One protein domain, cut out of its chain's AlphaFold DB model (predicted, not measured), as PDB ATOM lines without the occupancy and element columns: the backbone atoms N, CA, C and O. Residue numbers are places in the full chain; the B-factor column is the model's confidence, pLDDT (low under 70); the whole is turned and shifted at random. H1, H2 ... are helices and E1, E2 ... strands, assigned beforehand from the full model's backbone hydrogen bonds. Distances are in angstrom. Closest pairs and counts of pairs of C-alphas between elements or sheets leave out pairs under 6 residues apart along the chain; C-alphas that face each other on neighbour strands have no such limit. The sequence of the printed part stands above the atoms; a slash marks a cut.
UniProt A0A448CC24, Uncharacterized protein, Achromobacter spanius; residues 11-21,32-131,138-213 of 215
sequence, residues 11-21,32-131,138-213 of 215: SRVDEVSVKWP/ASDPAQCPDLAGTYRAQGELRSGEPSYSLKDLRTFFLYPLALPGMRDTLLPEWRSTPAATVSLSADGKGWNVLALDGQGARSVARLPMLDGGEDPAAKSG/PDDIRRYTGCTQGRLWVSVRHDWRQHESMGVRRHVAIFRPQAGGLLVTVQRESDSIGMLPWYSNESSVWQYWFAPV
ATOM      1  N   SER A  11     -15.579  45.134   1.466       87.88
ATOM      2  CA  SER A  11     -15.361  43.992   0.575       87.88
ATOM      3  C   SER A  11     -14.562  44.426  -0.653       87.88
ATOM      4  O   SER A  11     -14.337  45.618  -0.874       87.88
ATOM      5  N   ARG A  12     -14.110  43.463  -1.459       91.19
ATOM      6  CA  ARG A  12     -13.558  43.723  -2.793       91.19
ATOM      7  C   ARG A  12     -14.421  43.054  -3.846       91.19
ATOM      8  O   ARG A  12     -14.696  41.862  -3.744       91.19
ATOM      9  N   VAL A  13     -14.803  43.814  -4.865       92.50
ATOM     10  CA  VAL A  13     -15.532  43.332  -6.040       92.50
ATOM     11  C   VAL A  13     -14.647  43.598  -7.247       92.50
ATOM     12  O   VAL A  13     -14.448  44.749  -7.615       92.50
ATOM     13  N   ASP A  14     -14.064  42.541  -7.816       93.06
ATOM     14  CA  ASP A  14     -13.092  42.641  -8.921       93.06
ATOM     15  C   ASP A  14     -11.971  43.666  -8.638       93.06
ATOM     16  O   ASP A  14     -11.707  44.568  -9.428       93.06
ATOM     17  N   GLU A  15     -11.331  43.520  -7.471       92.75
ATOM     18  CA  GLU A  15     -10.291  44.404  -6.904       92.75
ATOM     19  C   GLU A  15     -10.749  45.800  -6.449       92.75
ATOM     20  O   GLU A  15     -10.012  46.485  -5.737       92.75
ATOM     21  N   VAL A  16     -11.985  46.206  -6.748       94.19
ATOM     22  CA  VAL A  16     -12.535  47.485  -6.288       94.19
ATOM     23  C   VAL A  16     -13.038  47.356  -4.852       94.19
ATOM     24  O   VAL A  16     -13.895  46.523  -4.556       94.19
ATOM     25  N   SER A  17     -12.520  48.186  -3.947       93.88
ATOM     26  CA  SER A  17     -12.973  48.239  -2.554       93.88
ATOM     27  C   SER A  17     -14.389  48.809  -2.455       93.88
ATOM     28  O   SER A  17     -14.644  49.926  -2.903       93.88
ATOM     29  N   VAL A  18     -15.293  48.080  -1.806       94.00
ATOM     30  CA  VAL A  18     -16.691  48.466  -1.601       94.00
ATOM     31  C   VAL A  18     -16.967  48.564  -0.110       94.00
ATOM     32  O   VAL A  18     -16.889  47.575   0.614       94.00
ATOM     33  N   LYS A  19     -17.298  49.769   0.357       92.56
ATOM     34  CA  LYS A  19     -17.748  49.998   1.730       92.56
ATOM     35  C   LYS A  19     -19.269  49.978   1.756       92.56
ATOM     36  O   LYS A  19     -19.897  50.875   1.201       92.56
ATOM     37  N   TRP A  20     -19.847  48.993   2.431       90.56
ATOM     38  CA  TRP A  20     -21.295  48.874   2.573       90.56
ATOM     39  C   TRP A  20     -21.782  49.737   3.744       90.56
ATOM     40  O   TRP A  20     -21.370  49.503   4.885       90.56
ATOM     41  N   PRO A  21     -22.626  50.761   3.507       90.12
ATOM     42  CA  PRO A  21     -23.274  51.490   4.588       90.12
ATOM     43  C   PRO A  21     -24.174  50.563   5.405       90.12
ATOM     44  O   PRO A  21     -24.601  49.509   4.928       90.12
ATOM     45  N   ALA A  32     -15.582  55.646  -5.416       94.50
ATOM     46  CA  ALA A  32     -14.812  56.696  -6.068       94.50
ATOM     47  C   ALA A  32     -15.016  56.616  -7.587       94.50
ATOM     48  O   ALA A  32     -15.085  55.520  -8.152       94.50
ATOM     49  N   SER A  33     -15.116  57.774  -8.232       95.94
ATOM     50  CA  SER A  33     -15.288  57.862  -9.673       95.94
ATOM     51  C   SER A  33     -14.315  58.869 -10.276       95.94
ATOM     52  O   SER A  33     -14.016  59.894  -9.669       95.94
ATOM     53  N   ASP A  34     -13.781  58.511 -11.435       95.44
ATOM     54  CA  ASP A  34     -12.939  59.331 -12.293       95.44
ATOM     55  C   ASP A  34     -13.287  58.991 -13.755       95.44
ATOM     56  O   ASP A  34     -12.991  57.876 -14.210       95.44
ATOM     57  N   PRO A  35     -13.901  59.914 -14.521       91.69
ATOM     58  CA  PRO A  35     -14.301  59.661 -15.903       91.69
ATOM     59  C   PRO A  35     -13.126  59.322 -16.828       91.69
ATOM     60  O   PRO A  35     -13.314  58.613 -17.818       91.69
ATOM     61  N   ALA A  36     -11.904  59.766 -16.506       94.12
ATOM     62  CA  ALA A  36     -10.709  59.428 -17.280       94.12
ATOM     63  C   ALA A  36     -10.336  57.937 -17.171       94.12
ATOM     64  O   ALA A  36      -9.578  57.424 -17.992       94.12
ATOM     65  N   GLN A  37     -10.881  57.231 -16.177       94.81
ATOM     66  CA  GLN A  37     -10.665  55.802 -15.941       94.81
ATOM     67  C   GLN A  37     -11.796  54.934 -16.506       94.81
ATOM     68  O   GLN A  37     -11.841  53.733 -16.219       94.81
ATOM     69  N   CYS A  38     -12.726  55.509 -17.274       95.25
ATOM     70  CA  CYS A  38     -13.802  54.736 -17.879       95.25
ATOM     71  C   CYS A  38     -13.267  53.761 -18.936       95.25
ATOM     72  O   CYS A  38     -12.559  54.180 -19.854       95.25
ATOM     73  N   PRO A  39     -13.613  52.464 -18.850       95.56
ATOM     74  CA  PRO A  39     -13.269  51.519 -19.900       95.56
ATOM     75  C   PRO A  39     -14.105  51.765 -21.153       95.56
ATOM     76  O   PRO A  39     -15.259  52.187 -21.069       95.56
ATOM     77  N   ASP A  40     -13.569  51.387 -22.310       94.44
ATOM     78  CA  ASP A  40     -14.401  51.180 -23.489       94.44
ATOM     79  C   ASP A  40     -15.116  49.825 -23.384       94.44
ATOM     80  O   ASP A  40     -14.491  48.763 -23.427       94.44
ATOM     81  N   LEU A  41     -16.434  49.873 -23.194       96.69
ATOM     82  CA  LEU A  41     -17.316  48.702 -23.191       96.69
ATOM     83  C   LEU A  41     -18.031  48.508 -24.534       96.69
ATOM     84  O   LEU A  41     -18.958  47.705 -24.610       96.69
ATOM     85  N   ALA A  42     -17.682  49.271 -25.574       96.88
ATOM     86  CA  ALA A  42     -18.342  49.151 -26.862       96.88
ATOM     87  C   ALA A  42     -18.049  47.788 -27.504       96.88
ATOM     88  O   ALA A  42     -16.905  47.349 -27.628       96.88
ATOM     89  N   GLY A  43     -19.102  47.115 -27.954       96.88
ATOM     90  CA  GLY A  43     -18.987  45.783 -28.527       96.88
ATOM     91  C   GLY A  43     -20.313  45.047 -28.564       96.88
ATOM     92  O   GLY A  43     -21.318  45.506 -28.025       96.88
ATOM     93  N   THR A  44     -20.303  43.884 -29.206       97.94
ATOM     94  CA  THR A  44     -21.431  42.951 -29.200       97.94
ATOM     95  C   THR A  44     -20.982  41.664 -28.537       97.94
ATOM     96  O   THR A  44     -19.995  41.052 -28.947       97.94
ATOM     97  N   TYR A  45     -21.724  41.254 -27.517       97.69
ATOM     98  CA  TYR A  45     -21.425  40.100 -26.684       97.69
ATOM     99  C   TYR A  45     -22.531  39.065 -26.822       97.69
ATOM    100  O   TYR A  45     -23.693  39.407 -27.060       97.69
ATOM    101  N   ARG A  46     -22.189  37.790 -26.644       97.25
ATOM    102  CA  ARG A  46     -23.195  36.748 -26.439       97.25
ATOM    103  C   ARG A  46     -23.964  37.066 -25.162       97.25
ATOM    104  O   ARG A  46     -23.362  37.422 -24.152       97.25
ATOM    105  N   ALA A  47     -25.286  36.934 -25.203       96.50
ATOM    106  CA  ALA A  47     -26.111  37.169 -24.025       96.50
ATOM    107  C   ALA A  47     -25.841  36.112 -22.946       96.50
ATOM    108  O   ALA A  47     -25.860  36.439 -21.765       96.50
ATOM    109  N   GLN A  48     -25.543  34.870 -23.339       95.69
ATOM    110  CA  GLN A  48     -25.183  33.801 -22.412       95.69
ATOM    111  C   GLN A  48     -23.770  33.999 -21.851       95.69
ATOM    112  O   GLN A  48     -22.804  34.148 -22.603       95.69
ATOM    113  N   GLY A  49     -23.661  33.982 -20.524       95.00
ATOM    114  CA  GLY A  49     -22.405  34.144 -19.799       95.00
ATOM    115  C   GLY A  49     -21.817  32.823 -19.304       95.00
ATOM    116  O   GLY A  49     -22.532  31.915 -18.880       95.00
ATOM    117  N   GLU A  50     -20.491  32.752 -19.276       95.88
ATOM    118  CA  GLU A  50     -19.724  31.688 -18.632       95.88
ATOM    119  C   GLU A  50     -19.436  32.064 -17.176       95.88
ATOM    120  O   GLU A  50     -18.817  33.096 -16.908       95.88
ATOM    121  N   LEU A  51     -19.853  31.225 -16.223       96.31
ATOM    122  CA  LEU A  51     -19.529  31.417 -14.808       96.31
ATOM    123  C   LEU A  51     -18.015  31.257 -14.599       96.31
ATOM    124  O   LEU A  51     -17.435  30.232 -14.953       96.31
ATOM    125  N   ARG A  52     -17.381  32.267 -14.000       96.06
ATOM    126  CA  ARG A  52     -15.958  32.260 -13.633       96.06
ATOM    127  C   ARG A  52     -15.740  32.028 -12.142       96.06
ATOM    128  O   ARG A  52     -14.759  31.393 -11.775       96.06
ATOM    129  N   SER A  53     -16.634  32.537 -11.292       94.06
ATOM    130  CA  SER A  53     -16.552  32.389  -9.834       94.06
ATOM    131  C   SER A  53     -17.909  32.628  -9.163       94.06
ATOM    132  O   SER A  53     -18.738  33.373  -9.693       94.06
ATOM    133  N   GLY A  54     -18.110  32.032  -7.983       91.50
ATOM    134  CA  GLY A  54     -19.349  32.091  -7.201       91.50
ATOM    135  C   GLY A  54     -20.351  30.986  -7.550       91.50
ATOM    136  O   GLY A  54     -20.068  30.094  -8.347       91.50
ATOM    137  N   GLU A  55     -21.538  31.040  -6.944       88.56
ATOM    138  CA  GLU A  55     -22.625  30.092  -7.228       88.56
ATOM    139  C   GLU A  55     -23.466  30.516  -8.447       88.56
ATOM    140  O   GLU A  55     -23.689  31.704  -8.659       88.56
ATOM    141  N   PRO A  56     -23.993  29.593  -9.265       85.56
ATOM    142  CA  PRO A  56     -24.796  29.978 -10.421       85.56
ATOM    143  C   PRO A  56     -26.022  30.832 -10.044       85.56
ATOM    144  O   PRO A  56     -26.902  30.376  -9.319       85.56
ATOM    145  N   SER A  57     -26.136  32.034 -10.613       82.06
ATOM    146  CA  SER A  57     -27.309  32.905 -10.451       82.06
ATOM    147  C   SER A  57     -28.103  32.987 -11.753       82.06
ATOM    148  O   SER A  57     -27.562  33.337 -12.803       82.06
ATOM    149  N   TYR A  58     -29.404  32.688 -11.698       78.81
ATOM    150  CA  TYR A  58     -30.279  32.731 -12.876       78.81
ATOM    151  C   TYR A  58     -30.312  34.108 -13.544       78.81
ATOM    152  O   TYR A  58     -30.337  34.181 -14.769       78.81
ATOM    153  N   SER A  59     -30.251  35.193 -12.765       78.12
ATOM    154  CA  SER A  59     -30.308  36.554 -13.305       78.12
ATOM    155  C   SER A  59     -29.012  37.016 -13.972       78.12
ATOM    156  O   SER A  59     -29.027  38.038 -14.643       78.12
ATOM    157  N   LEU A  60     -27.906  36.282 -13.799       81.69
ATOM    158  CA  LEU A  60     -26.579  36.627 -14.324       81.69
ATOM    159  C   LEU A  60     -26.110  35.729 -15.472       81.69
ATOM    160  O   LEU A  60     -25.181  36.095 -16.184       81.69
ATOM    161  N   LYS A  61     -26.753  34.575 -15.686       86.06
ATOM    162  CA  LYS A  61     -26.460  33.693 -16.831       86.06
ATOM    163  C   LYS A  61     -26.777  34.340 -18.181       86.06
ATOM    164  O   LYS A  61     -26.245  33.898 -19.192       86.06
ATOM    165  N   ASP A  62     -27.639  35.351 -18.185       94.25
ATOM    166  CA  ASP A  62     -28.086  36.075 -19.368       94.25
ATOM    167  C   ASP A  62     -27.907  37.586 -19.162       94.25
ATOM    168  O   ASP A  62     -28.455  38.166 -18.223       94.25
ATOM    169  N   LEU A  63     -27.137  38.233 -20.037       95.88
ATOM    170  CA  LEU A  63     -26.720  39.628 -19.886       95.88
ATOM    171  C   LEU A  63     -27.903  40.608 -19.950       95.88
ATOM    172  O   LEU A  63     -27.930  41.594 -19.213       95.88
ATOM    173  N   ARG A  64     -28.928  40.327 -20.768       94.44
ATOM    174  CA  ARG A  64     -30.164  41.129 -20.798       94.44
ATOM    175  C   ARG A  64     -30.900  41.031 -19.467       94.44
ATOM    176  O   ARG A  64     -31.332  42.039 -18.912       94.44
ATOM    177  N   THR A  65     -31.038  39.817 -18.944       92.38
ATOM    178  CA  THR A  65     -31.689  39.545 -17.656       92.38
ATOM    179  C   THR A  65     -30.933  40.203 -16.499       92.38
ATOM    180  O   THR A  65     -31.551  40.736 -15.574       92.38
ATOM    181  N   PHE A  66     -29.606  40.258 -16.592       94.62
ATOM    182  CA  PHE A  66     -28.764  40.989 -15.655       94.62
ATOM    183  C   PHE A  66     -29.037  42.502 -15.680       94.62
ATOM    184  O   PHE A  66     -29.206  43.126 -14.627       94.62
ATOM    185  N   PHE A  67     -29.145  43.090 -16.875       94.88
ATOM    186  CA  PHE A  67     -29.512  44.497 -17.024       94.88
ATOM    187  C   PHE A  67     -30.921  44.803 -16.494       94.88
ATOM    188  O   PHE A  67     -31.144  45.872 -15.925       94.88
ATOM    189  N   LEU A  68     -31.859  43.864 -16.630       91.25
ATOM    190  CA  LEU A  68     -33.224  44.011 -16.127       91.25
ATOM    191  C   LEU A  68     -33.313  43.942 -14.596       91.25
ATOM    192  O   LEU A  68     -33.978  44.779 -13.993       91.25
ATOM    193  N   TYR A  69     -32.701  42.937 -13.967       88.50
ATOM    194  CA  TYR A  69     -32.969  42.625 -12.559       88.50
ATOM    195  C   TYR A  69     -31.929  43.232 -11.604       88.50
ATOM    196  O   TYR A  69     -32.294  44.159 -10.884       88.50
ATOM    197  N   PRO A  70     -30.654  42.788 -11.568       91.31
ATOM    198  CA  PRO A  70     -29.634  43.443 -10.751       91.31
ATOM    199  C   PRO A  70     -29.417  44.928 -11.034       91.31
ATOM    200  O   PRO A  70     -29.179  45.675 -10.088       91.31
ATOM    201  N   LEU A  71     -29.479  45.357 -12.303       93.44
ATOM    202  CA  LEU A  71     -29.239  46.764 -12.652       93.44
ATOM    203  C   LEU A  71     -30.499  47.627 -12.759       93.44
ATOM    204  O   LEU A  71     -30.381  48.852 -12.839       93.44
ATOM    205  N   ALA A  72     -31.683  47.010 -12.761       90.25
ATOM    206  CA  ALA A  72     -32.964  47.703 -12.873       90.25
ATOM    207  C   ALA A  72     -33.026  48.710 -14.043       90.25
ATOM    208  O   ALA A  72     -33.572  49.805 -13.887       90.25
ATOM    209  N   LEU A  73     -32.421  48.407 -15.201       91.31
ATOM    210  CA  LEU A  73     -32.443  49.315 -16.353       91.31
ATOM    211  C   LEU A  73     -33.877  49.402 -16.923       91.31
ATOM    212  O   LEU A  73     -34.380  48.382 -17.398       91.31
ATOM    213  N   PRO A  74     -34.537  50.582 -16.928       84.25
ATOM    214  CA  PRO A  74     -35.965  50.692 -17.247       84.25
ATOM    215  C   PRO A  74     -36.361  50.099 -18.607       84.25
ATOM    216  O   PRO A  74     -37.242  49.248 -18.662       84.25
ATOM    217  N   GLY A  75     -35.646  50.443 -19.683       85.50
ATOM    218  CA  GLY A  75     -35.951  49.963 -21.043       85.50
ATOM    219  C   GLY A  75     -35.685  48.468 -21.289       85.50
ATOM    220  O   GLY A  75     -35.963  47.934 -22.360       85.50
ATOM    221  N   MET A  76     -35.160  47.746 -20.292       88.19
ATOM    222  CA  MET A  76     -35.098  46.285 -20.359       88.19
ATOM    223  C   MET A  76     -36.426  45.627 -19.998       88.19
ATOM    224  O   MET A  76     -36.599  44.451 -20.309       88.19
ATOM    225  N   ARG A  77     -37.339  46.332 -19.316       77.19
ATOM    226  CA  ARG A  77     -38.603  45.768 -18.820       77.19
ATOM    227  C   ARG A  77     -39.693  45.708 -19.885       77.19
ATOM    228  O   ARG A  77     -40.583  44.874 -19.736       77.19
ATOM    229  N   ASP A  78     -39.616  46.566 -20.902       71.69
ATOM    230  CA  ASP A  78     -40.645  46.729 -21.931       71.69
ATOM    231  C   ASP A  78     -41.183  45.378 -22.406       71.69
ATOM    232  O   ASP A  78     -40.417  44.441 -22.647       71.69
ATOM    233  N   THR A  79     -42.512  45.260 -22.480       62.84
ATOM    234  CA  THR A  79     -43.186  44.011 -22.837       62.84
ATOM    235  C   THR A  79     -42.774  43.602 -24.245       62.84
ATOM    236  O   THR A  79     -43.215  44.177 -25.237       62.84
ATOM    237  N   LEU A  80     -41.894  42.607 -24.323       67.88
ATOM    238  CA  LEU A  80     -41.394  42.094 -25.586       67.88
ATOM    239  C   LEU A  80     -42.412  41.106 -26.139       67.88
ATOM    240  O   LEU A  80     -42.678  40.071 -25.527       67.88
ATOM    241  N   LEU A  81     -42.975  41.429 -27.297       72.38
ATOM    242  CA  LEU A  81     -43.602  40.444 -28.164       72.38
ATOM    243  C   LEU A  81     -42.696  40.289 -29.394       72.38
ATOM    244  O   LEU A  81     -42.556  41.257 -30.144       72.38
ATOM    245  N   PRO A  82     -42.066  39.117 -29.609       84.19
ATOM    246  CA  PRO A  82     -42.115  37.897 -28.788       84.19
ATOM    247  C   PRO A  82     -41.346  38.015 -27.454       84.19
ATOM    248  O   PRO A  82     -40.492  38.886 -27.294       84.19
ATOM    249  N   GLU A  83     -41.654  37.127 -26.501       88.00
ATOM    250  CA  GLU A  83     -40.979  37.063 -25.196       88.00
ATOM    251  C   GLU A  83     -39.487  36.733 -25.355       88.00
ATOM    252  O   GLU A  83     -39.116  35.897 -26.180       88.00
ATOM    253  N   TRP A  84     -38.636  37.354 -24.530       90.44
ATOM    254  CA  TRP A  84     -37.195  37.099 -24.523       90.44
ATOM    255  C   TRP A  84     -36.863  35.627 -24.281       90.44
ATOM    256  O   TRP A  84     -37.261  35.047 -23.268       90.44
ATOM    257  N   ARG A  85     -36.022  35.054 -25.145       89.44
ATOM    258  CA  ARG A  85     -35.441  33.722 -24.947       89.44
ATOM    259  C   ARG A  85     -33.922  33.798 -24.950       89.44
ATOM    260  O   ARG A  85     -33.311  34.244 -25.910       89.44
ATOM    261  N   SER A  86     -33.286  33.302 -23.890       87.69
ATOM    262  CA  SER A  86     -31.822  33.218 -23.841       87.69
ATOM    263  C   SER A  86     -31.326  32.068 -24.726       87.69
ATOM    264  O   SER A  86     -31.103  30.948 -24.262       87.69
ATOM    265  N   THR A  87     -31.217  32.325 -26.030       89.94
ATOM    266  CA  THR A  87     -30.725  31.364 -27.026       89.94
ATOM    267  C   THR A  87     -29.212  31.513 -27.244       89.94
ATOM    268  O   THR A  87     -28.646  32.558 -26.925       89.94
ATOM    269  N   PRO A  88     -28.529  30.523 -27.850       91.94
ATOM    270  CA  PRO A  88     -27.128  30.682 -28.260       91.94
ATOM    271  C   PRO A  88     -26.889  31.812 -29.278       91.94
ATOM    272  O   PRO A  88     -25.758  32.272 -29.420       91.94
ATOM    273  N   ALA A  89     -27.935  32.248 -29.990       93.31
ATOM    274  CA  ALA A  89     -27.894  33.371 -30.925       93.31
ATOM    275  C   ALA A  89     -28.236  34.716 -30.260       93.31
ATOM    276  O   ALA A  89     -28.139  35.755 -30.911       93.31
ATOM    277  N   ALA A  90     -28.632  34.714 -28.983       95.94
ATOM    278  CA  ALA A  90     -28.955  35.932 -28.264       95.94
ATOM    279  C   ALA A  90     -27.690  36.766 -28.021       95.94
ATOM    280  O   ALA A  90     -26.641  36.258 -27.612       95.94
ATOM    281  N   THR A  91     -27.797  38.067 -28.259       97.50
ATOM    282  CA  THR A  91     -26.696  39.024 -28.181       97.50
ATOM    283  C   THR A  91     -27.099  40.267 -27.408       97.50
ATOM    284  O   THR A  91     -28.273  40.634 -27.337       97.50
ATOM    285  N   VAL A  92     -26.101  40.924 -26.827       97.69
ATOM    286  CA  VAL A  92     -26.241  42.262 -26.264       97.69
ATOM    287  C   VAL A  92     -25.132  43.143 -26.812       97.69
ATOM    288  O   VAL A  92     -23.948  42.840 -26.656       97.69
ATOM    289  N   SER A  93     -25.521  44.236 -27.455       97.88
ATOM    290  CA  SER A  93     -24.621  45.263 -27.956       97.88
ATOM    291  C   SER A  93     -24.599  46.457 -27.016       97.88
ATOM    292  O   SER A  93     -25.644  46.938 -26.581       97.88
ATOM    293  N   LEU A  94     -23.396  46.947 -26.749       98.06
ATOM    294  CA  LEU A  94     -23.118  48.197 -26.061       98.06
ATOM    295  C   LEU A  94     -22.509  49.157 -27.083       98.06
ATOM    296  O   LEU A  94     -21.502  48.834 -27.714       98.06
ATOM    297  N   SER A  95     -23.107  50.331 -27.262       97.69
ATOM    298  CA  SER A  95     -22.541  51.397 -28.093       97.69
ATOM    299  C   SER A  95     -22.373  52.670 -27.279       97.69
ATOM    300  O   SER A  95     -23.316  53.151 -26.650       97.69
ATOM    301  N   ALA A  96     -21.152  53.202 -27.263       95.06
ATOM    302  CA  ALA A  96     -20.852  54.440 -26.562       95.06
ATOM    303  C   ALA A  96     -21.593  55.620 -27.208       95.06
ATOM    304  O   ALA A  96     -21.679  55.712 -28.432       95.06
ATOM    305  N   ASP A  97     -22.103  56.535 -26.384       92.06
ATOM    306  CA  ASP A  97     -22.808  57.737 -26.853       92.06
ATOM    307  C   ASP A  97     -22.280  59.047 -26.244       92.06
ATOM    308  O   ASP A  97     -22.920  60.095 -26.319       92.06
ATOM    309  N   GLY A  98     -21.105  58.976 -25.610       86.88
ATOM    310  CA  GLY A  98     -20.448  60.091 -24.926       86.88
ATOM    311  C   GLY A  98     -20.961  60.371 -23.510       86.88
ATOM    312  O   GLY A  98     -20.309  61.097 -22.768       86.88
ATOM    313  N   LYS A  99     -22.089  59.782 -23.098       89.88
ATOM    314  CA  LYS A  99     -22.682  59.931 -21.753       89.88
ATOM    315  C   LYS A  99     -22.968  58.572 -21.093       89.88
ATOM    316  O   LYS A  99     -23.787  58.468 -20.177       89.88
ATOM    317  N   GLY A 100     -22.340  57.517 -21.600       94.69
ATOM    318  CA  GLY A 100     -22.563  56.129 -21.219       94.69
ATOM    319  C   GLY A 100     -22.690  55.240 -22.452       94.69
ATOM    320  O   GLY A 100     -22.060  55.497 -23.483       94.69
ATOM    321  N   TRP A 101     -23.515  54.201 -22.333       97.25
ATOM    322  CA  TRP A 101     -23.717  53.196 -23.371       97.25
ATOM    323  C   TRP A 101     -25.200  52.985 -23.655       97.25
ATOM    324  O   TRP A 101     -26.003  52.766 -22.744       97.25
ATOM    325  N   ASN A 102     -25.559  52.995 -24.933       97.56
ATOM    326  CA  ASN A 102     -26.817  52.421 -25.380       97.56
ATOM    327  C   ASN A 102     -26.683  50.901 -25.360       97.56
ATOM    328  O   ASN A 102     -25.686  50.350 -25.827       97.56
ATOM    329  N   VAL A 103     -27.693  50.235 -24.818       97.31
ATOM    330  CA  VAL A 103     -27.754  48.783 -24.702       97.31
ATOM    331  C   VAL A 103     -28.844  48.279 -25.635       97.31
ATOM    332  O   VAL A 103     -29.998  48.684 -25.504       97.31
ATOM    333  N   LEU A 104     -28.499  47.381 -26.550       96.75
ATOM    334  CA  LEU A 104     -29.443  46.689 -27.424       96.75
ATOM    335  C   LEU A 104     -29.335  45.190 -27.166       96.75
ATOM    336  O   LEU A 104     -28.290  44.604 -27.418       96.75
ATOM    337  N   ALA A 105     -30.409  44.570 -26.691       96.06
ATOM    338  CA  ALA A 105     -30.494  43.124 -26.534       96.06
ATOM    339  C   ALA A 105     -31.371  42.530 -27.637       96.06
ATOM    340  O   ALA A 105     -32.480  43.015 -27.862       96.06
ATOM    341  N   LEU A 106     -30.885  41.481 -28.298       95.31
ATOM    342  CA  LEU A 106     -31.581  40.746 -29.357       95.31
ATOM    343  C   LEU A 106     -31.511  39.252 -29.053       95.31
ATOM    344  O   LEU A 106     -30.423  38.747 -28.800       95.31
ATOM    345  N   ASP A 107     -32.625  38.529 -29.102       93.81
ATOM    346  CA  ASP A 107     -32.634  37.089 -28.791       93.81
ATOM    347  C   ASP A 107     -32.351  36.177 -30.001       93.81
ATOM    348  O   ASP A 107     -32.213  34.959 -29.854       93.81
ATOM    349  N   GLY A 108     -32.282  36.762 -31.203       90.88
ATOM    350  CA  GLY A 108     -32.158  36.049 -32.478       90.88
ATOM    351  C   GLY A 108     -33.462  35.417 -32.989       90.88
ATOM    352  O   GLY A 108     -33.447  34.763 -34.027       90.88
ATOM    353  N   GLN A 109     -34.581  35.607 -32.287       90.94
ATOM    354  CA  GLN A 109     -35.916  35.082 -32.607       90.94
ATOM    355  C   GLN A 109     -36.990  36.181 -32.709       90.94
ATOM    356  O   GLN A 109     -38.151  35.885 -32.982       90.94
ATOM    357  N   GLY A 110     -36.604  37.448 -32.546       88.56
ATOM    358  CA  GLY A 110     -37.443  38.627 -32.768       88.56
ATOM    359  C   GLY A 110     -37.657  39.486 -31.521       88.56
ATOM    360  O   GLY A 110     -38.097  40.626 -31.658       88.56
ATOM    361  N   ALA A 111     -37.318  38.996 -30.323       92.00
ATOM    362  CA  ALA A 111     -37.405  39.790 -29.104       92.00
ATOM    363  C   ALA A 111     -36.265  40.814 -29.057       92.00
ATOM    364  O   ALA A 111     -35.099  40.500 -29.328       92.00
ATOM    365  N   ARG A 112     -36.604  42.052 -28.684       92.81
ATOM    366  CA  ARG A 112     -35.673  43.183 -28.683       92.81
ATOM    367  C   ARG A 112     -35.907  44.118 -27.506       92.81
ATOM    368  O   ARG A 112     -36.947  44.758 -27.455       92.81
ATOM    369  N   SER A 113     -34.903  44.312 -26.653       92.69
ATOM    370  CA  SER A 113     -34.917  45.360 -25.617       92.69
ATOM    371  C   SER A 113     -33.896  46.447 -25.919       92.69
ATOM    372  O   SER A 113     -32.814  46.161 -26.436       92.69
ATOM    373  N   VAL A 114     -34.217  47.685 -25.551       93.81
ATOM    374  CA  VAL A 114     -33.292  48.814 -25.647       93.81
ATOM    375  C   VAL A 114     -33.259  49.524 -24.311       93.81
ATOM    376  O   VAL A 114     -34.295  49.904 -23.786       93.81
ATOM    377  N   ALA A 115     -32.070  49.747 -23.772       94.31
ATOM    378  CA  ALA A 115     -31.906  50.535 -22.564       94.31
ATOM    379  C   ALA A 115     -30.700  51.460 -22.677       94.31
ATOM    380  O   ALA A 115     -29.941  51.427 -23.645       94.31
ATOM    381  N   ARG A 116     -30.517  52.278 -21.648       94.94
ATOM    382  CA  ARG A 116     -29.356  53.139 -21.489       94.94
ATOM    383  C   ARG A 116     -28.663  52.781 -20.186       94.94
ATOM    384  O   ARG A 116     -29.313  52.724 -19.146       94.94
ATOM    385  N   LEU A 117     -27.356  52.566 -20.255       95.38
ATOM    386  CA  LEU A 117     -26.478  52.470 -19.101       95.38
ATOM    387  C   LEU A 117     -25.716  53.796 -18.983       95.38
ATOM    388  O   LEU A 117     -24.764  54.012 -19.738       95.38
ATOM    389  N   PRO A 118     -26.151  54.727 -18.120       94.19
ATOM    390  CA  PRO A 118     -25.523  56.036 -18.046       94.19
ATOM    391  C   PRO A 118     -24.192  55.969 -17.294       94.19
ATOM    392  O   PRO A 118     -24.006  55.137 -16.406       94.19
ATOM    393  N   MET A 119     -23.285  56.884 -17.619       93.44
ATOM    394  CA  MET A 119     -22.083  57.167 -16.837       93.44
ATOM    395  C   MET A 119     -22.297  58.520 -16.155       93.44
ATOM    396  O   MET A 119     -22.398  59.538 -16.840       93.44
ATOM    397  N   LEU A 120     -22.454  58.511 -14.829       95.00
ATOM    398  CA  LEU A 120     -22.877  59.675 -14.036       95.00
ATOM    399  C   LEU A 120     -21.830  60.140 -13.024       95.00
ATOM    400  O   LEU A 120     -22.144  60.950 -12.160       95.00
ATOM    401  N   ASP A 121     -20.606  59.629 -13.122       94.31
ATOM    402  CA  ASP A 121     -19.473  60.010 -12.274       94.31
ATOM    403  C   ASP A 121     -19.765  60.007 -10.757       94.31
ATOM    404  O   ASP A 121     -19.459  60.939 -10.019       94.31
ATOM    405  N   GLY A 122     -20.431  58.960 -10.277       93.62
ATOM    406  CA  GLY A 122     -20.874  58.837  -8.889       93.62
ATOM    407  C   GLY A 122     -22.233  59.470  -8.584       93.62
ATOM    408  O   GLY A 122     -22.714  59.346  -7.459       93.62
ATOM    409  N   GLY A 123     -22.869  60.108  -9.566       94.31
ATOM    410  CA  GLY A 123     -24.203  60.690  -9.462       94.31
ATOM    411  C   GLY A 123     -25.337  59.660  -9.466       94.31
ATOM    412  O   GLY A 123     -25.201  58.548  -9.983       94.31
ATOM    413  N   GLU A 124     -26.471  60.053  -8.882       94.19
ATOM    414  CA  GLU A 124     -27.712  59.273  -8.909       94.19
ATOM    415  C   GLU A 124     -28.342  59.320 -10.306       94.19
ATOM    416  O   GLU A 124     -28.449  60.381 -10.922       94.19
ATOM    417  N   ASP A 125     -28.801  58.171 -10.792       93.06
ATOM    418  CA  ASP A 125     -29.526  58.051 -12.045       93.06
ATOM    419  C   ASP A 125     -30.995  58.461 -11.877       93.06
ATOM    420  O   ASP A 125     -31.768  57.734 -11.238       93.06
ATOM    421  N   PRO A 126     -31.432  59.578 -12.489       87.31
ATOM    422  CA  PRO A 126     -32.812  60.037 -12.375       87.31
ATOM    423  C   PRO A 126     -33.811  59.061 -13.012       87.31
ATOM    424  O   PRO A 126     -34.965  59.010 -12.590       87.31
ATOM    425  N   ALA A 127     -33.383  58.252 -13.988       85.38
ATOM    426  CA  ALA A 127     -34.239  57.269 -14.646       85.38
ATOM    427  C   ALA A 127     -34.470  56.009 -13.794       85.38
ATOM    428  O   ALA A 127     -35.282  55.162 -14.160       85.38
ATOM    429  N   ALA A 128     -33.771  55.843 -12.664       81.56
ATOM    430  CA  ALA A 128     -34.006  54.717 -11.758       81.56
ATOM    431  C   ALA A 128     -35.363  54.815 -11.039       81.56
ATOM    432  O   ALA A 128     -36.002  53.793 -10.798       81.56
ATOM    433  N   LYS A 129     -35.824  56.045 -10.767       68.50
ATOM    434  CA  LYS A 129     -37.073  56.334 -10.042       68.50
ATOM    435  C   LYS A 129     -38.325  56.231 -10.915       68.50
ATOM    436  O   LYS A 129     -39.422  56.078 -10.395       68.50
ATOM    437  N   SER A 130     -38.184  56.308 -12.238       53.38
ATOM    438  CA  SER A 130     -39.309  56.408 -13.180       53.38
ATOM    439  C   SER A 130     -39.921  55.063 -13.596       53.38
ATOM    440  O   SER A 130     -40.604  54.991 -14.615       53.38
ATOM    441  N   GLY A 131     -39.665  53.975 -12.864       50.19
ATOM    442  CA  GLY A 131     -40.303  52.689 -13.134       50.19
ATOM    443  C   GLY A 131     -41.716  52.666 -12.559       50.19
ATOM    444  O   GLY A 131     -41.858  52.514 -11.350       50.19
ATOM    445  N   PRO A 138     -40.232  46.955  -5.204       55.31
ATOM    446  CA  PRO A 138     -39.705  47.777  -4.114       55.31
ATOM    447  C   PRO A 138     -40.140  49.241  -4.263       55.31
ATOM    448  O   PRO A 138     -40.205  49.748  -5.383       55.31
ATOM    449  N   ASP A 139     -40.409  49.896  -3.134       62.31
ATOM    450  CA  ASP A 139     -40.953  51.258  -3.047       62.31
ATOM    451  C   ASP A 139     -39.996  52.321  -3.613       62.31
ATOM    452  O   ASP A 139     -40.443  53.371  -4.073       62.31
ATOM    453  N   ASP A 140     -38.683  52.058  -3.592       82.44
ATOM    454  CA  ASP A 140     -37.656  52.981  -4.084       82.44
ATOM    455  C   ASP A 140     -36.467  52.222  -4.702       82.44
ATOM    456  O   ASP A 140     -35.879  51.325  -4.083       82.44
ATOM    457  N   ILE A 141     -36.108  52.588  -5.938       88.88
ATOM    458  CA  ILE A 141     -34.914  52.101  -6.637       88.88
ATOM    459  C   ILE A 141     -33.996  53.286  -6.899       88.88
ATOM    460  O   ILE A 141     -34.342  54.222  -7.620       88.88
ATOM    461  N   ARG A 142     -32.771  53.193  -6.385       93.06
ATOM    462  CA  ARG A 142     -31.727  54.198  -6.593       93.06
ATOM    463  C   ARG A 142     -30.519  53.549  -7.240       93.06
ATOM    464  O   ARG A 142     -30.007  52.551  -6.733       93.06
ATOM    465  N   ARG A 143     -30.065  54.107  -8.361       95.19
ATOM    466  CA  ARG A 143     -28.906  53.619  -9.119       95.19
ATOM    467  C   ARG A 143     -27.845  54.706  -9.203       95.19
ATOM    468  O   ARG A 143     -28.180  55.862  -9.404       95.19
ATOM    469  N   TYR A 144     -26.586  54.316  -9.079       96.81
ATOM    470  CA  TYR A 144     -25.416  55.183  -9.183       96.81
ATOM    471  C   TYR A 144     -24.406  54.522 -10.106       96.81
ATOM    472  O   TYR A 144     -24.261  53.297 -10.076       96.81
ATOM    473  N   THR A 145     -23.707  55.306 -10.918       97.06
ATOM    474  CA  THR A 145     -22.695  54.777 -11.838       97.06
ATOM    475  C   THR A 145     -21.462  55.654 -11.849       97.06
ATOM    476  O   THR A 145     -21.555  56.871 -11.720       97.06
ATOM    477  N   GLY A 146     -20.303  55.044 -12.046       97.12
ATOM    478  CA  GLY A 146     -19.044  55.762 -12.159       97.12
ATOM    479  C   GLY A 146     -17.937  54.850 -12.648       97.12
ATOM    480  O   GLY A 146     -18.152  53.663 -12.894       97.12
ATOM    481  N   CYS A 147     -16.745  55.402 -12.801       96.88
ATOM    482  CA  CYS A 147     -15.609  54.671 -13.337       96.88
ATOM    483  C   CYS A 147     -14.442  54.706 -12.367       96.88
ATOM    484  O   CYS A 147     -14.115  55.746 -11.814       96.88
ATOM    485  N   THR A 148     -13.787  53.574 -12.151       96.75
ATOM    486  CA  THR A 148     -12.574  53.533 -11.337       96.75
ATOM    487  C   THR A 148     -11.686  52.389 -11.783       96.75
ATOM    488  O   THR A 148     -12.168  51.317 -12.137       96.75
ATOM    489  N   GLN A 149     -10.378  52.609 -11.782       95.75
ATOM    490  CA  GLN A 149      -9.358  51.605 -12.070       95.75
ATOM    491  C   GLN A 149      -9.588  50.870 -13.405       95.75
ATOM    492  O   GLN A 149      -9.418  49.651 -13.475       95.75
ATOM    493  N   GLY A 150     -10.014  51.581 -14.457       96.00
ATOM    494  CA  GLY A 150     -10.300  50.982 -15.768       96.00
ATOM    495  C   GLY A 150     -11.575  50.133 -15.802       96.00
ATOM    496  O   GLY A 150     -11.675  49.209 -16.609       96.00
ATOM    497  N   ARG A 151     -12.520  50.374 -14.887       97.62
ATOM    498  CA  ARG A 151     -13.753  49.594 -14.715       97.62
ATOM    499  C   ARG A 151     -14.945  50.527 -14.587       97.62
ATOM    500  O   ARG A 151     -14.850  51.558 -13.929       97.62
ATOM    501  N   LEU A 152     -16.074  50.138 -15.167       97.81
ATOM    502  CA  LEU A 152     -17.356  50.772 -14.872       97.81
ATOM    503  C   LEU A 152     -17.940  50.078 -13.647       97.81
ATOM    504  O   LEU A 152     -18.046  48.852 -13.625       97.81
ATOM    505  N   TRP A 153     -18.357  50.851 -12.658       98.00
ATOM    506  CA  TRP A 153     -19.121  50.355 -11.530       98.00
ATOM    507  C   TRP A 153     -20.552  50.884 -11.578       98.00
ATOM    508  O   TRP A 153     -20.815  52.017 -11.983       98.00
ATOM    509  N   VAL A 154     -21.491  50.042 -11.158       98.00
ATOM    510  CA  VAL A 154     -22.910  50.369 -11.024       98.00
ATOM    511  C   VAL A 154     -23.363  49.885  -9.660       98.00
ATOM    512  O   VAL A 154     -23.261  48.695  -9.365       98.00
ATOM    513  N   SER A 155     -23.879  50.786  -8.833       97.31
ATOM    514  CA  SER A 155     -24.570  50.414  -7.606       97.31
ATOM    515  C   SER A 155     -26.067  50.577  -7.776       97.31
ATOM    516  O   SER A 155     -26.517  51.577  -8.331       97.31
ATOM    517  N   VAL A 156     -26.837  49.611  -7.287       95.56
ATOM    518  CA  VAL A 156     -28.296  49.705  -7.233       95.56
ATOM    519  C   VAL A 156     -28.773  49.337  -5.842       95.56
ATOM    520  O   VAL A 156     -28.377  48.307  -5.298       95.56
ATOM    521  N   ARG A 157     -29.638  50.169  -5.270       93.75
ATOM    522  CA  ARG A 157     -30.327  49.946  -4.001       93.75
ATOM    523  C   ARG A 157     -31.823  49.834  -4.262       93.75
ATOM    524  O   ARG A 157     -32.385  50.676  -4.950       93.75
ATOM    525  N   HIS A 158     -32.429  48.798  -3.704       91.12
ATOM    526  CA  HIS A 158     -33.860  48.537  -3.732       91.12
ATOM    527  C   HIS A 158     -34.347  48.477  -2.291       91.12
ATOM    528  O   HIS A 158     -34.009  47.527  -1.581       91.12
ATOM    529  N   ASP A 159     -35.125  49.463  -1.875       88.50
ATOM    530  CA  ASP A 159     -35.776  49.476  -0.569       88.50
ATOM    531  C   ASP A 159     -37.210  48.957  -0.724       88.50
ATOM    532  O   ASP A 159     -37.917  49.336  -1.655       88.50
ATOM    533  N   TRP A 160     -37.646  48.062   0.161       86.00
ATOM    534  CA  TRP A 160     -39.017  47.552   0.157       86.00
ATOM    535  C   TRP A 160     -39.593  47.523   1.564       86.00
ATOM    536  O   TRP A 160     -38.890  47.248   2.544       86.00
ATOM    537  N   ARG A 161     -40.898  47.770   1.660       83.19
ATOM    538  CA  ARG A 161     -41.679  47.581   2.879       83.19
ATOM    539  C   ARG A 161     -42.926  46.774   2.557       83.19
ATOM    540  O   ARG A 161     -43.658  47.068   1.621       83.19
ATOM    541  N   GLN A 162     -43.181  45.737   3.345       79.94
ATOM    542  CA  GLN A 162     -44.387  44.929   3.227       79.94
ATOM    543  C   GLN A 162     -44.942  44.629   4.613       79.94
ATOM    544  O   GLN A 162     -44.383  43.825   5.357       79.94
ATOM    545  N   HIS A 163     -46.088  45.240   4.927       81.38
ATOM    546  CA  HIS A 163     -46.760  45.112   6.223       81.38
ATOM    547  C   HIS A 163     -45.803  45.503   7.364       81.38
ATOM    548  O   HIS A 163     -45.386  46.655   7.445       81.38
ATOM    549  N   GLU A 164     -45.420  44.546   8.204       80.12
ATOM    550  CA  GLU A 164     -44.503  44.714   9.338       80.12
ATOM    551  C   GLU A 164     -43.059  44.290   9.006       80.12
ATOM    552  O   GLU A 164     -42.207  44.207   9.889       80.12
ATOM    553  N   SER A 165     -42.774  44.006   7.731       81.50
ATOM    554  CA  SER A 165     -41.437  43.666   7.250       81.50
ATOM    555  C   SER A 165     -40.851  44.789   6.406       81.50
ATOM    556  O   SER A 165     -41.548  45.450   5.634       81.50
ATOM    557  N   MET A 166     -39.544  44.976   6.512       86.38
ATOM    558  CA  MET A 166     -38.790  45.861   5.636       86.38
ATOM    559  C   MET A 166     -37.464  45.227   5.266       86.38
ATOM    560  O   MET A 166     -36.902  44.426   6.019       86.38
ATOM    561  N   GLY A 167     -36.920  45.638   4.136       88.38
ATOM    562  CA  GLY A 167     -35.586  45.233   3.763       88.38
ATOM    563  C   GLY A 167     -34.991  46.102   2.683       88.38
ATOM    564  O   GLY A 167     -35.646  46.951   2.081       88.38
ATOM    565  N   VAL A 168     -33.717  45.846   2.441       90.81
ATOM    566  CA  VAL A 168     -32.979  46.438   1.343       90.81
ATOM    567  C   VAL A 168     -32.256  45.339   0.590       90.81
ATOM    568  O   VAL A 168     -31.651  44.446   1.180       90.81
ATOM    569  N   ARG A 169     -32.293  45.420  -0.735       91.56
ATOM    570  CA  ARG A 169     -31.424  44.645  -1.614       91.56
ATOM    571  C   ARG A 169     -30.498  45.598  -2.346       91.56
ATOM    572  O   ARG A 169     -30.946  46.557  -2.969       91.56
ATOM    573  N   ARG A 170     -29.203  45.331  -2.277       93.94
ATOM    574  CA  ARG A 170     -28.152  46.168  -2.845       93.94
ATOM    575  C   ARG A 170     -27.306  45.336  -3.788       93.94
ATOM    576  O   ARG A 170     -26.959  44.202  -3.471       93.94
ATOM    577  N   HIS A 171     -26.965  45.905  -4.930       95.50
ATOM    578  CA  HIS A 171     -26.025  45.336  -5.881       95.50
ATOM    579  C   HIS A 171     -24.891  46.330  -6.107       95.50
ATOM    580  O   HIS A 171     -25.125  47.534  -6.200       95.50
ATOM    581  N   VAL A 172     -23.672  45.816  -6.228       97.50
ATOM    582  CA  VAL A 172     -22.548  46.518  -6.844       97.50
ATOM    583  C   VAL A 172     -22.032  45.631  -7.960       97.50
ATOM    584  O   VAL A 172     -21.547  44.529  -7.709       97.50
ATOM    585  N   ALA A 173     -22.180  46.104  -9.188       97.69
ATOM    586  CA  ALA A 173     -21.694  45.458 -10.389       97.69
ATOM    587  C   ALA A 173     -20.473  46.193 -10.928       97.69
ATOM    588  O   ALA A 173     -20.474  47.417 -11.013       97.69
ATOM    589  N   ILE A 174     -19.463  45.434 -11.327       98.06
ATOM    590  CA  ILE A 174     -18.221  45.909 -11.917       98.06
ATOM    591  C   ILE A 174     -18.087  45.286 -13.300       98.06
ATOM    592  O   ILE A 174     -18.143  44.063 -13.444       98.06
ATOM    593  N   PHE A 175     -17.903  46.131 -14.306       98.12
ATOM    594  CA  PHE A 175     -17.714  45.753 -15.697       98.12
ATOM    595  C   PHE A 175     -16.292  46.065 -16.130       98.12
ATOM    596  O   PHE A 175     -15.804  47.181 -15.922       98.12
ATOM    597  N   ARG A 176     -15.661  45.109 -16.813       97.19
ATOM    598  CA  ARG A 176     -14.392  45.351 -17.493       97.19
ATOM    599  C   ARG A 176     -14.248  44.558 -18.785       97.19
ATOM    600  O   ARG A 176     -14.692  43.407 -18.844       97.19
ATOM    601  N   PRO A 177     -13.584  45.124 -19.802       97.06
ATOM    602  CA  PRO A 177     -13.209  44.364 -20.981       97.06
ATOM    603  C   PRO A 177     -12.186  43.282 -20.603       97.06
ATOM    604  O   PRO A 177     -11.250  43.520 -19.835       97.06
ATOM    605  N   GLN A 178     -12.358  42.071 -21.133       96.19
ATOM    606  CA  GLN A 178     -11.394  40.980 -20.973       96.19
ATOM    607  C   GLN A 178     -11.415  40.056 -22.189       96.19
ATOM    608  O   GLN A 178     -12.437  39.435 -22.484       96.19
ATOM    609  N   ALA A 179     -10.254  39.910 -22.838       94.25
ATOM    610  CA  ALA A 179     -10.063  39.045 -24.006       94.25
ATOM    611  C   ALA A 179     -11.106  39.304 -25.117       94.25
ATOM    612  O   ALA A 179     -11.698  38.378 -25.662       94.25
ATOM    613  N   GLY A 180     -11.393  40.584 -25.388       93.94
ATOM    614  CA  GLY A 180     -12.428  41.024 -26.332       93.94
ATOM    615  C   GLY A 180     -13.872  40.861 -25.838       93.94
ATOM    616  O   GLY A 180     -14.773  41.460 -26.414       93.94
ATOM    617  N   GLY A 181     -14.103  40.090 -24.774       96.81
ATOM    618  CA  GLY A 181     -15.402  39.941 -24.119       96.81
ATOM    619  C   GLY A 181     -15.623  40.932 -22.980       96.81
ATOM    620  O   GLY A 181     -14.802  41.816 -22.718       96.81
ATOM    621  N   LEU A 182     -16.730  40.738 -22.271       97.94
ATOM    622  CA  LEU A 182     -17.136  41.546 -21.127       97.94
ATOM    623  C   LEU A 182     -17.124  40.685 -19.868       97.94
ATOM    624  O   LEU A 182     -17.873  39.713 -19.769       97.94
ATOM    625  N   LEU A 183     -16.287  41.030 -18.895       97.75
ATOM    626  CA  LEU A 183     -16.357  40.431 -17.570       97.75
ATOM    627  C   LEU A 183     -17.247  41.283 -16.670       97.75
ATOM    628  O   LEU A 183     -17.055  42.495 -16.566       97.75
ATOM    629  N   VAL A 184     -18.188  40.630 -15.998       97.81
ATOM    630  CA  VAL A 184     -19.112  41.250 -15.052       97.81
ATOM    631  C   VAL A 184     -18.963  40.551 -13.711       97.81
ATOM    632  O   VAL A 184     -19.198  39.349 -13.601       97.81
ATOM    633  N   THR A 185     -18.582  41.307 -12.687       97.25
ATOM    634  CA  THR A 185     -18.533  40.829 -11.300       97.25
ATOM    635  C   THR A 185     -19.580  41.564 -10.491       97.25
ATOM    636  O   THR A 185     -19.661  42.784 -10.564       97.25
ATOM    637  N   VAL A 186     -20.384  40.844  -9.719       96.00
ATOM    638  CA  VAL A 186     -21.484  41.432  -8.958       96.00
ATOM    639  C   VAL A 186     -21.441  40.923  -7.542       96.00
ATOM    640  O   VAL A 186     -21.445  39.715  -7.321       96.00
ATOM    641  N   GLN A 187     -21.456  41.847  -6.592       95.50
ATOM    642  CA  GLN A 187     -21.776  41.544  -5.209       95.50
ATOM    643  C   GLN A 187     -23.200  41.993  -4.912       95.50
ATOM    644  O   GLN A 187     -23.583  43.125  -5.218       95.50
ATOM    645  N   ARG A 188     -23.977  41.102  -4.303       93.81
ATOM    646  CA  ARG A 188     -25.293  41.392  -3.742       93.81
ATOM    647  C   ARG A 188     -25.209  41.355  -2.226       93.81
ATOM    648  O   ARG A 188     -24.596  40.446  -1.673       93.81
ATOM    649  N   GLU A 189     -25.880  42.297  -1.585       92.94
ATOM    650  CA  GLU A 189     -26.193  42.264  -0.160       92.94
ATOM    651  C   GLU A 189     -27.706  42.430   0.003       92.94
ATOM    652  O   GLU A 189     -28.322  43.268  -0.660       92.94
ATOM    653  N   SER A 190     -28.325  41.599   0.831       90.56
ATOM    654  CA  SER A 190     -29.745  41.674   1.146       90.56
ATOM    655  C   SER A 190     -29.916  41.634   2.652       90.56
ATOM    656  O   SER A 190     -29.484  40.679   3.290       90.56
ATOM    657  N   ASP A 191     -30.590  42.639   3.194       91.00
ATOM    658  CA  ASP A 191     -30.913  42.746   4.612       91.00
ATOM    659  C   ASP A 191     -32.420  42.831   4.774       91.00
ATOM    660  O   ASP A 191     -33.083  43.548   4.020       91.00
ATOM    661  N   SER A 192     -32.971  42.135   5.762       88.12
ATOM    662  CA  SER A 192     -34.386  42.287   6.100       88.12
ATOM    663  C   SER A 192     -34.666  42.121   7.589       88.12
ATOM    664  O   SER A 192     -33.910  41.475   8.318       88.12
ATOM    665  N   ILE A 193     -35.753  42.751   8.031       85.81
ATOM    666  CA  ILE A 193     -36.328  42.670   9.375       85.81
ATOM    667  C   ILE A 193     -37.825  42.383   9.200       85.81
ATOM    668  O   ILE A 193     -38.470  43.062   8.401       85.81
ATOM    669  N   GLY A 194     -38.374  41.404   9.926       80.75
ATOM    670  CA  GLY A 194     -39.798  41.031   9.877       80.75
ATOM    671  C   GLY A 194     -40.549  41.161  11.213       80.75
ATOM    672  O   GLY A 194     -40.019  41.712  12.176       80.75
ATOM    673  N   MET A 195     -41.771  40.598  11.266       64.00
ATOM    674  CA  MET A 195     -42.727  40.629  12.406       64.00
ATOM    675  C   MET A 195     -42.197  40.097  13.745       64.00
ATOM    676  O   MET A 195     -42.749  40.365  14.806       64.00
ATOM    677  N   LEU A 196     -41.122  39.324  13.711       63.44
ATOM    678  CA  LEU A 196     -40.343  38.946  14.883       63.44
ATOM    679  C   LEU A 196     -38.930  39.486  14.623       63.44
ATOM    680  O   LEU A 196     -38.548  39.523  13.454       63.44
ATOM    681  N   PRO A 197     -38.130  39.870  15.640       59.97
ATOM    682  CA  PRO A 197     -36.875  40.630  15.490       59.97
ATOM    683  C   PRO A 197     -35.710  39.817  14.885       59.97
ATOM    684  O   PRO A 197     -34.551  39.950  15.271       59.97
ATOM    685  N   TRP A 198     -36.016  38.942  13.938       72.06
ATOM    686  CA  TRP A 198     -35.107  38.136  13.163       72.06
ATOM    687  C   TRP A 198     -34.575  39.015  12.046       72.06
ATOM    688  O   TRP A 198     -35.243  39.297  11.052       72.06
ATOM    689  N   TYR A 199     -33.359  39.483  12.267       81.88
ATOM    690  CA  TYR A 199     -32.542  40.073  11.230       81.88
ATOM    691  C   TYR A 199     -31.982  38.957  10.347       81.88
ATOM    692  O   TYR A 199     -31.372  38.012  10.858       81.88
ATOM    693  N   SER A 200     -32.156  39.082   9.035       84.38
ATOM    694  CA  SER A 200     -31.442  38.264   8.058       84.38
ATOM    695  C   SER A 200     -30.517  39.138   7.223       84.38
ATOM    696  O   SER A 200     -30.877  40.247   6.824       84.38
ATOM    697  N   ASN A 201     -29.319  38.618   6.972       87.94
ATOM    698  CA  ASN A 201     -28.353  39.179   6.041       87.94
ATOM    699  C   ASN A 201     -27.874  38.058   5.125       87.94
ATOM    700  O   ASN A 201     -27.443  37.002   5.591       87.94
ATOM    701  N   GLU A 202     -27.957  38.307   3.828       88.50
ATOM    702  CA  GLU A 202     -27.415  37.439   2.799       88.50
ATOM    703  C   GLU A 202     -26.466  38.247   1.927       88.50
ATOM    704  O   GLU A 202     -26.829  39.301   1.402       88.50
ATOM    705  N   SER A 203     -25.265  37.721   1.711       89.94
ATOM    706  CA  SER A 203     -24.321  38.291   0.759       89.94
ATOM    707  C   SER A 203     -23.793  37.223  -0.179       89.94
ATOM    708  O   SER A 203     -23.676  36.049   0.173       89.94
ATOM    709  N   SER A 204     -23.510  37.631  -1.407       91.62
ATOM    710  CA  SER A 204     -23.076  36.719  -2.454       91.62
ATOM    711  C   SER A 204     -22.323  37.480  -3.532       91.62
ATOM    712  O   SER A 204     -22.684  38.606  -3.878       91.62
ATOM    713  N   VAL A 205     -21.269  36.863  -4.058       93.38
ATOM    714  CA  VAL A 205     -20.437  37.423  -5.124       93.38
ATOM    715  C   VAL A 205     -20.397  36.437  -6.274       93.38
ATOM    716  O   VAL A 205     -20.213  35.238  -6.065       93.38
ATOM    717  N   TRP A 206     -20.545  36.954  -7.486       94.44
ATOM    718  CA  TRP A 206     -20.521  36.163  -8.706       94.44
ATOM    719  C   TRP A 206     -19.737  36.871  -9.786       94.44
ATOM    720  O   TRP A 206     -19.755  38.099  -9.867       94.44
ATOM    721  N   GLN A 207     -19.102  36.094 -10.651       96.31
ATOM    722  CA  GLN A 207     -18.383  36.611 -11.800       96.31
ATOM    723  C   GLN A 207     -18.739  35.814 -13.046       96.31
ATOM    724  O   GLN A 207     -18.618  34.590 -13.061       96.31
ATOM    725  N   TYR A 208     -19.144  36.523 -14.094       97.25
ATOM    726  CA  TYR A 208     -19.494  35.963 -15.390       97.25
ATOM    727  C   TYR A 208     -18.683  36.630 -16.492       97.25
ATOM    728  O   TYR A 208     -18.432  37.835 -16.459       97.25
ATOM    729  N   TRP A 209     -18.282  35.839 -17.479       97.69
ATOM    730  CA  TRP A 209     -17.657  36.322 -18.701       97.69
ATOM    731  C   TRP A 209     -18.604  36.135 -19.880       97.69
ATOM    732  O   TRP A 209     -19.069  35.028 -20.137       97.69
ATOM    733  N   PHE A 210     -18.864  37.213 -20.610       97.50
ATOM    734  CA  PHE A 210     -19.675  37.215 -21.818       97.50
ATOM    735  C   PHE A 210     -18.750  37.308 -23.026       97.50
ATOM    736  O   PHE A 210     -18.039  38.302 -23.214       97.50
ATOM    737  N   ALA A 211     -18.733  36.245 -23.824       97.25
ATOM    738  CA  ALA A 211     -17.865  36.147 -24.988       97.25
ATOM    739  C   ALA A 211     -18.226  37.208 -26.043       97.25
ATOM    740  O   ALA A 211     -19.412  37.508 -26.219       97.25
ATOM    741  N   PRO A 212     -17.248  37.745 -26.793       97.56
ATOM    742  CA  PRO A 212     -17.556  38.573 -27.948       97.56
ATOM    743  C   PRO A 212     -18.278  37.755 -29.023       97.56
ATOM    744  O   PRO A 212     -18.053  36.551 -29.181       97.56
ATOM    745  N   VAL A 213     -19.121  38.419 -29.805       95.00
ATOM    746  CA  VAL A 213     -19.583  37.875 -31.084       95.00
ATOM    747  C   VAL A 213     -18.484  38.134 -32.111       95.00
ATOM    748  O   VAL A 213     -18.032  39.269 -32.257       95.00
TER     749      VAL A 213
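Overview. This is residues 11 to 21, 32 to 131 and 138 to 213 of the 215 residues of an uncharacterized protein of Achromobacter spanius (UniProt A0A448CC24). One long antiparallel sheet is curled and folded back on itself like part of a barrel, open along much of its length, and it curls round the single short helix H1. The five strands E7 to E11 make a long leaf, only partly faced by the short leaf E4 to E6, with E3 as the hinge; the small hairpin E1 and E2 lies outside the long leaf. The 187 printed residues are mostly strand by class, in the order E1, E2, E3, H1, E4 to E11, and the large sheet runs E6, E5, E4, E3, E11, E10, E9, E8, E7. The whole is compact, with a radius of gyration of the C-alphas of 16.3 A and spans of 50 by 39 by 32 A.

Arrangement. E1, residues 11 to 13, and E2, residues 16 to 19, form an antiparallel hairpin, with N 11 and O 18 2.9 A apart. The closest C-alphas of E1 and E10, residues 181 to 193, are those of Val 13 and Gln 187, 6.5 A apart. E3, residues 43 to 53, bends by 80 degrees at residue 47. H1, residues 63 to 68, is on the large sheet; its closest C-alpha pair with E3 is Leu 63 and Ala 47, 4.9 A, and every O i to N i+4 pair in it is within hydrogen-bond range. E4, residues 91 to 96, is antiparallel to E3, with N 45 and O 92 2.9 A apart. E4, E5, residues 100 to 106, and E6, residues 112 to 118, form a meander, each strand the antiparallel neighbour of the one before; N 93 and O 104 are 2.8 A apart, N 103 and O 115 2.8 A. E7, residues 140 to 148, E8, residues 151 to 162, E9, residues 165 to 178, E10 and E11, residues 199 to 212, form a second meander; N 144 and O 155, N 154 and O 173, and N 186 and O 206 are each 2.8 A apart, and N 170 and O 189 are also 2.8 A apart. E11 is antiparallel to E3, with N 50 and O 209 2.8 A apart. The closest C-alphas of the edge strands E6 and E7 are those of Pro 118 and Thr 145, 6.9 A apart.

Along the chain. E1 begins at C-alpha 11, (-15.361, 43.992, 0.575). H1 begins at C-alpha 63, (-26.720, 39.628, -19.886), and is 8.7 A long. E9, E10 and E11 measure 41.3 A, 39.6 A and 42.0 A from first to last C-alpha; E11 ends at C-alpha 212, (-17.556, 38.573, -27.948).

Size, cuts and confidence. The farthest C-alphas, of Leu 196 and Val 213, are 50.4 A apart. Residues 22 to 31 and 132 to 137 are not printed; the gaps are 14.6 A and 10.3 A between C-alphas. The link from H1 to E4 is long, 22 residues. Mean pLDDT of the printed part is 90.5; residues 79 to 80, 129 to 131, 138 to 139 and 195 to 197 are under 70.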